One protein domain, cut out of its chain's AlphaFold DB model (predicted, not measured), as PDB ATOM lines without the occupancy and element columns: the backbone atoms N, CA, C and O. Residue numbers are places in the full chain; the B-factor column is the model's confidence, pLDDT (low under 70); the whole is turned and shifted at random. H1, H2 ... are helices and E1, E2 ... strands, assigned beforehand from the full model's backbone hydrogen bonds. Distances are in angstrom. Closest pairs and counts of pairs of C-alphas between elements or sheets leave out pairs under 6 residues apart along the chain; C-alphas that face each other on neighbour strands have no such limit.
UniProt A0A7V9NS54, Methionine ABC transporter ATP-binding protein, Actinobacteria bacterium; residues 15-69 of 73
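AT A GLANCE: This is residues 15 to 69 of the 73 residues of the protein "Methionine ABC transporter ATP-binding protein" of Actinobacteria bacterium (UniProt A0A7V9NS54). A two-stranded hairpin, E1 and E2, with the helix H1 near it makes a small, loosely built body. From the end of H1 a long link runs back past the hairpin and leads to residues 56 to 69, an arm holding the second helix, H2, that sticks out from the body. The printed part has 55 residues, with two named strands and two named helices in the order E1, E2, H1, H2; the sheet, E1 - E2, is antiparallel and the class is mixed, helices and strands. The whole is loose, with a radius of gyration of the C-alphas of 13.4 A, and elongated, spanning 41 by 25 by 16 A.

HOW THE PARTS SIT: E1, residues 15 to 20, and E2, residues 23 to 28, form an antiparallel hairpin with 164 degrees between their directions. N 15 and O 27 are 2.8 A apart and N 25 and O 18 are 2.9 A apart, both within hydrogen-bond range. The C-alphas of Val 16 and Leu 26, which face each other, are 4.4 A apart. H1, residues 35 to 45, and E2 are near each other, with 5 pairs of C-alphas within 10 A but no pair within 8 A. E1 and H1 are apart. H2, residues 58 to 67, is apart from E1, E2 and H1. In H1 and H2 every O i to N i+4 pair is within hydrogen-bond range.

IN THESE COORDINATES: E1 begins at C-alpha 15, (113.619, 150.937, 81.901), and is 14.9 A long; E2 is 16.6 A long. H1 begins at C-alpha 35, (112.909, 155.426, 94.309), and is 15.3 A long. H2 is 14.3 A long and ends at C-alpha 67, (127.557, 135.560, 87.592).

THE WHOLE: The two C-alphas farthest apart, those of Glu 47 and Gly 69, are 41.3 A apart. Without residues 56 to 69, which stand free, the body spans 30 by 19 by 15 A. The printed part has no cut. The link from E1 to E2 is tight, that from E2 to H1 is short, and that from H1 to H2, residues 46 to 57, is long. The mean pLDDT of the printed part is 89.0, that of H2 is 75, and residue 69 is under 70.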
ATOM      1  N   ARG A  15     113.909 151.781  83.057       95.88
ATOM      2  CA  ARG A  15     113.619 150.937  81.901       95.88
ATOM      3  C   ARG A  15     112.429 150.045  82.222       95.88
ATOM      4  O   ARG A  15     112.458 149.352  83.239       95.88
ATOM      5  N   VAL A  16     111.435 150.007  81.338       96.62
ATOM      6  CA  VAL A  16     110.356 149.013  81.416       96.62
ATOM      7  C   VAL A  16     110.945 147.635  81.122       96.62
ATOM      8  O   VAL A  16     111.598 147.430  80.098       96.62
ATOM      9  N   VAL A  17     110.774 146.705  82.058       95.75
ATOM     10  CA  VAL A  17     111.266 145.325  81.934       95.75
ATOM     11  C   VAL A  17     110.151 144.339  81.615       95.75
ATOM     12  O   VAL A  17     110.440 143.274  81.081       95.75
ATOM     13  N   GLU A  18     108.903 144.705  81.906       95.69
ATOM     14  CA  GLU A  18     107.725 143.875  81.672       95.69
ATOM     15  C   GLU A  18     106.465 144.744  81.573       95.69
ATOM     16  O   GLU A  18     106.340 145.736  82.299       95.69
ATOM     17  N   VAL A  19     105.543 144.351  80.692       96.88
ATOM     18  CA  VAL A  19     104.192 144.912  80.566       96.88
ATOM     19  C   VAL A  19     103.209 143.747  80.521       96.88
ATOM     20  O   VAL A  19     103.299 142.908  79.628       96.88
ATOM     21  N   ASP A  20     102.280 143.719  81.471       94.88
ATOM     22  CA  ASP A  20     101.230 142.712  81.595       94.88
ATOM     23  C   ASP A  20      99.888 143.397  81.903       94.88
ATOM     24  O   ASP A  20      99.587 143.771  83.040       94.88
ATOM     25  N   GLY A  21      99.096 143.645  80.857       94.62
ATOM     26  CA  GLY A  21      97.821 144.358  80.958       94.62
ATOM     27  C   GLY A  21      97.970 145.756  81.573       94.62
ATOM     28  O   GLY A  21      98.572 146.647  80.979       94.62
ATOM     29  N   LEU A  22      97.392 145.952  82.764       95.69
ATOM     30  CA  LEU A  22      97.470 147.209  83.527       95.69
ATOM     31  C   LEU A  22      98.777 147.348  84.322       95.69
ATOM     32  O   LEU A  22      99.058 148.404  84.894       95.69
ATOM     33  N   ARG A  23      99.575 146.286  84.413       95.75
ATOM     34  CA  ARG A  23     100.790 146.242  85.217       95.75
ATOM     35  C   ARG A  23     102.006 146.487  84.342       95.75
ATOM     36  O   ARG A  23     102.193 145.847  83.315       95.75
ATOM     37  N   GLN A  24     102.877 147.385  84.786       96.81
ATOM     38  CA  GLN A  24     104.185 147.585  84.173       96.81
ATOM     39  C   GLN A  24     105.265 147.529  85.252       96.81
ATOM     40  O   GLN A  24     105.133 148.177  86.293       96.81
ATOM     41  N   ARG A  25     106.333 146.756  85.018       96.00
ATOM     42  CA  ARG A  25     107.504 146.695  85.909       96.00
ATOM     43  C   ARG A  25     108.610 147.573  85.345       96.00
ATOM     44  O   ARG A  25     109.027 147.406  84.198       96.00
ATOM     45  N   LEU A  26     109.107 148.493  86.167       95.88
ATOM     46  CA  LEU A  26     110.188 149.408  85.819       95.88
ATOM     47  C   LEU A  26     111.409 149.110  86.691       95.88
ATOM     48  O   LEU A  26     111.297 148.967  87.906       95.88
ATOM     49  N   ALA A  27     112.584 149.042  86.071       95.19
ATOM     50  CA  ALA A  27     113.862 148.909  86.759       95.19
ATOM     51  C   ALA A  27     114.651 150.217  86.670       95.19
ATOM     52  O   ALA A  27     114.668 150.870  85.627       95.19
ATOM     53  N   PHE A  28     115.349 150.575  87.745       94.31
ATOM     54  CA  PHE A  28     116.226 151.742  87.798       94.31
ATOM     55  C   PHE A  28     117.476 151.433  88.619       94.31
ATOM     56  O   PHE A  28     117.498 150.501  89.425       94.31
ATOM     57  N   LYS A  29     118.534 152.222  88.427       91.88
ATOM     58  CA  LYS A  29     119.759 152.114  89.224       91.88
ATOM     59  C   LYS A  29     119.767 153.174  90.314       91.88
ATOM     60  O   LYS A  29     119.676 154.364  90.025       91.88
ATOM     61  N   ARG A  30     119.980 152.746  91.560       89.12
ATOM     62  CA  ARG A  30     120.047 153.642  92.730       89.12
ATOM     63  C   ARG A  30     121.199 154.648  92.690       89.12
ATOM     64  O   ARG A  30     121.126 155.676  93.349       89.12
ATOM     65  N   SER A  31     122.247 154.361  91.919       90.69
ATOM     66  CA  SER A  31     123.355 155.289  91.674       90.69
ATOM     67  C   SER A  31     122.991 156.438  90.729       90.69
ATOM     68  O   SER A  31     123.700 157.436  90.702       90.69
ATOM     69  N   GLU A  32     121.929 156.290  89.931       93.19
ATOM     70  CA  GLU A  32     121.517 157.256  88.903       93.19
ATOM     71  C   GLU A  32     120.232 158.006  89.300       93.19
ATOM     72  O   GLU A  32     120.073 159.174  88.957       93.19
ATOM     73  N   THR A  33     119.319 157.368  90.043       94.31
ATOM     74  CA  THR A  33     118.075 157.989  90.529       94.31
ATOM     75  C   THR A  33     117.592 157.359  91.839       94.31
ATOM     76  O   THR A  33     118.035 156.278  92.230       94.31
ATOM     77  N   SER A  34     116.667 158.026  92.532       93.75
ATOM     78  CA  SER A  34     116.056 157.525  93.767       93.75
ATOM     79  C   SER A  34     114.673 156.928  93.509       93.75
ATOM     80  O   SER A  34     113.964 157.332  92.589       93.75
ATOM     81  N   ALA A  35     114.250 156.004  94.376       92.38
ATOM     82  CA  ALA A  35     112.909 155.426  94.309       92.38
ATOM     83  C   ALA A  35     111.816 156.509  94.375       92.38
ATOM     84  O   ALA A  35     110.859 156.470  93.610       92.38
ATOM     85  N   ALA A  36     111.995 157.520  95.231       94.25
ATOM     86  CA  ALA A  36     111.055 158.630  95.364       94.25
ATOM     87  C   ALA A  36     110.931 159.456  94.073       94.25
ATOM     88  O   ALA A  36     109.822 159.801  93.672       94.25
ATOM     89  N   ALA A  37     112.052 159.741  93.400       95.19
ATOM     90  CA  ALA A  37     112.041 160.461  92.127       95.19
ATOM     91  C   ALA A  37     111.334 159.654  91.029       95.19
ATOM     92  O   ALA A  37     110.544 160.210  90.269       95.19
ATOM     93  N   VAL A  38     111.567 158.339  90.987       95.38
ATOM     94  CA  VAL A  38     110.882 157.438  90.052       95.38
ATOM     95  C   VAL A  38     109.381 157.415  90.316       95.38
ATOM     96  O   VAL A  38     108.612 157.617  89.385       95.38
ATOM     97  N   VAL A  39     108.950 157.240  91.568       94.94
ATOM     98  CA  VAL A  39     107.522 157.244  91.935       94.94
ATOM     99  C   VAL A  39     106.844 158.545  91.511       94.94
ATOM    100  O   VAL A  39     105.783 158.504  90.893       94.94
ATOM    101  N   ALA A  40     107.469 159.691  91.789       95.56
ATOM    102  CA  ALA A  40     106.937 160.989  91.386       95.56
ATOM    103  C   ALA A  40     106.797 161.105  89.860       95.56
ATOM    104  O   ALA A  40     105.783 161.595  89.368       95.56
ATOM    105  N   ALA A  41     107.787 160.624  89.107       95.88
ATOM    106  CA  ALA A  41     107.754 160.662  87.650       95.88
ATOM    107  C   ALA A  41     106.720 159.692  87.048       95.88
ATOM    108  O   ALA A  41     106.053 160.053  86.084       95.88
ATOM    109  N   VAL A  42     106.527 158.504  87.635       95.31
ATOM    110  CA  VAL A  42     105.461 157.566  87.232       95.31
ATOM    111  C   VAL A  42     104.087 158.193  87.471       95.31
ATOM    112  O   VAL A  42     103.258 158.188  86.567       95.31
ATOM    113  N   ALA A  43     103.869 158.794  88.644       94.31
ATOM    114  CA  ALA A  43     102.599 159.439  88.989       94.31
ATOM    115  C   ALA A  43     102.289 160.669  88.122       94.31
ATOM    116  O   ALA A  43     101.129 161.017  87.937       94.31
ATOM    117  N   ALA A  44     103.318 161.329  87.585       94.81
ATOM    118  CA  ALA A  44     103.151 162.408  86.618       94.81
ATOM    119  C   ALA A  44     102.871 161.900  85.191       94.81
ATOM    120  O   ALA A  44     102.282 162.628  84.395       94.81
ATOM    121  N   ALA A  45     103.314 160.685  84.858       93.81
ATOM    122  CA  ALA A  45     103.190 160.112  83.520       93.81
ATOM    123  C   ALA A  45     101.858 159.380  83.293       93.81
ATOM    124  O   ALA A  45     101.391 159.332  82.158       93.81
ATOM    125  N   ALA A  46     101.265 158.797  84.339       94.06
ATOM    126  CA  ALA A  46     100.026 158.034  84.236       94.06
ATOM    127  C   ALA A  46      99.238 158.007  85.552       94.06
ATOM    128  O   ALA A  46      99.792 158.185  86.638       94.06
ATOM    129  N   GLU A  47      97.940 157.721  85.448       95.38
ATOM    130  CA  GLU A  47      97.083 157.476  86.605       95.38
ATOM    131  C   GLU A  47      97.340 156.077  87.184       95.38
ATOM    132  O   GLU A  47      97.297 155.062  86.480       95.38
ATOM    133  N   ILE A  48      97.634 156.030  88.483       94.50
ATOM    134  CA  ILE A  48      98.065 154.825  89.197       94.50
ATOM    135  C   ILE A  48      96.931 154.334  90.097       94.50
ATOM    136  O   ILE A  48      96.434 155.088  90.931       94.50
ATOM    137  N   ILE A  49      96.595 153.046  89.997       96.25
ATOM    138  CA  ILE A  49      95.741 152.354  90.974       96.25
ATOM    139  C   ILE A  49      96.592 151.817  92.127       96.25
ATOM    140  O   ILE A  49      96.254 151.991  93.296       96.25
ATOM    141  N   GLU A  50      97.709 151.165  91.800       94.38
ATOM    142  CA  GLU A  50      98.580 150.509  92.777       94.38
ATOM    143  C   GLU A  50     100.054 150.678  92.399       94.38
ATOM    144  O   GLU A  50     100.423 150.571  91.227       94.38
ATOM    145  N   LEU A  51     100.920 150.908  93.387       93.44
ATOM    146  CA  LEU A  51     102.363 150.961  93.186       93.44
ATOM    147  C   LEU A  51     103.074 150.164  94.275       93.44
ATOM    148  O   LEU A  51     102.884 150.405  95.465       93.44
ATOM    149  N   THR A  52     103.951 149.262  93.846       94.31
ATOM    150  CA  THR A  52     104.824 148.477  94.717       94.31
ATOM    151  C   THR A  52     106.272 148.785  94.362       94.31
ATOM    152  O   THR A  52     106.626 148.872  93.187       94.31
ATOM    153  N   ILE A  53     107.113 148.949  95.380       90.94
ATOM    154  CA  ILE A  53     108.560 149.078  95.213       90.94
ATOM    155  C   ILE A  53     109.180 147.797  95.749       90.94
ATOM    156  O   ILE A  53     109.031 147.489  96.929       90.94
ATOM    157  N   GLU A  54     109.874 147.067  94.886       88.56
ATOM    158  CA  GLU A  54     110.616 145.866  95.260       88.56
ATOM    159  C   GLU A  54     112.111 146.201  95.312       88.56
ATOM    160  O   GLU A  54     112.675 146.769  94.370       88.56
ATOM    161  N   GLU A  55     112.765 145.864  96.423       81.88
ATOM    162  CA  GLU A  55     114.224 145.789  96.470       81.88
ATOM    163  C   GLU A  55     114.643 144.382  96.045       81.88
ATOM    164  O   GLU A  55     113.986 143.421  96.441       81.88
ATOM    165  N   PRO A  56     115.699 144.231  95.225       74.25
ATOM    166  CA  PRO A  56     116.196 142.901  94.918       74.25
ATOM    167  C   PRO A  56     116.610 142.224  96.224       74.25
ATOM    168  O   PRO A  56     117.361 142.813  97.007       74.25
ATOM    169  N   ASP A  57     116.146 140.992  96.437       75.12
ATOM    170  CA  ASP A  57     116.591 140.190  97.572       75.12
ATOM    171  C   ASP A  57     118.119 140.108  97.586       75.12
ATOM    172  O   ASP A  57     118.767 140.035  96.529       75.12
ATOM    173  N   ILE A  58     118.704 140.108  98.785       75.25
ATOM    174  CA  ILE A  58     120.158 140.061  98.941       75.25
ATOM    175  C   ILE A  58     120.738 138.823  98.240       75.25
ATOM    176  O   ILE A  58     121.777 138.919  97.588       75.25
ATOM    177  N   GLU A  59     120.027 137.691  98.253       77.38
ATOM    178  CA  GLU A  59     120.398 136.466  97.538       77.38
ATOM    179  C   GLU A  59     120.428 136.654  96.015       77.38
ATOM    180  O   GLU A  59     121.347 136.173  95.345       77.38
ATOM    181  N   SER A  60     119.456 137.380  95.457       73.38
ATOM    182  CA  SER A  60     119.380 137.680  94.021       73.38
ATOM    183  C   SER A  60     120.494 138.636  93.589       73.38
ATOM    184  O   SER A  60     121.109 138.446  92.536       73.38
ATOM    185  N   ALA A  61     120.811 139.629  94.424       76.12
ATOM    186  CA  ALA A  61     121.931 140.538  94.198       76.12
ATOM    187  C   ALA A  61     123.278 139.795  94.237       76.12
ATOM    188  O   ALA A  61     124.112 139.974  93.348       76.12
ATOM    189  N   ILE A  62     123.466 138.911  95.221       78.50
ATOM    190  CA  ILE A  62     124.671 138.085  95.362       78.50
ATOM    191  C   ILE A  62     124.839 137.143  94.167       78.50
ATOM    192  O   ILE A  62     125.935 137.060  93.613       78.50
ATOM    193  N   ARG A  63     123.773 136.470  93.709       77.38
ATOM    194  CA  ARG A  63     123.841 135.621  92.507       77.38
ATOM    195  C   ARG A  63     124.332 136.417  91.300       77.38
ATOM    196  O   ARG A  63     125.210 135.942  90.586       77.38
ATOM    197  N   ARG A  64     123.837 137.645  91.114       73.19
ATOM    198  CA  ARG A  64     124.282 138.500  90.010       73.19
ATOM    199  C   ARG A  64     125.760 138.889  90.115       73.19
ATOM    200  O   ARG A  64     126.419 139.002  89.086       73.19
ATOM    201  N   LEU A  65     126.284 139.071  91.328       76.81
ATOM    202  CA  LEU A  65     127.713 139.317  91.556       76.81
ATOM    203  C   LEU A  65     128.574 138.089  91.226       76.81
ATOM    204  O   LEU A  65     129.605 138.239  90.574       76.81
ATOM    205  N   TYR A  66     128.139 136.882  91.599       72.00
ATOM    206  CA  TYR A  66     128.841 135.645  91.231       72.00
ATOM    207  C   TYR A  66     128.799 135.373  89.722       72.00
ATOM    208  O   TYR A  66     129.811 134.990  89.144       72.00
ATOM    209  N   GLU A  67     127.670 135.644  89.058       74.44
ATOM    210  CA  GLU A  67     127.557 135.560  87.592       74.44
ATOM    211  C   GLU A  67     128.482 136.546  86.861       74.44
ATOM    212  O   GLU A  67     128.914 136.274  85.743       74.44
ATOM    213  N   LEU A  68     128.779 137.696  87.477       71.19
ATOM    214  CA  LEU A  68     129.652 138.735  86.925       71.19
ATOM    215  C   LEU A  68     131.137 138.547  87.288       71.19
ATOM    216  O   LEU A  68     131.945 139.415  86.966       71.19
ATOM    217  N   GLY A  69     131.513 137.409  87.882       60.59
ATOM    218  CA  GLY A  69     132.915 137.023  88.040       60.59
ATOM    219  C   GLY A  69     133.592 137.584  89.286       60.59
ATOM    220  O   GLY A  69     134.740 138.017  89.218       60.59
TER     221      GLY A  69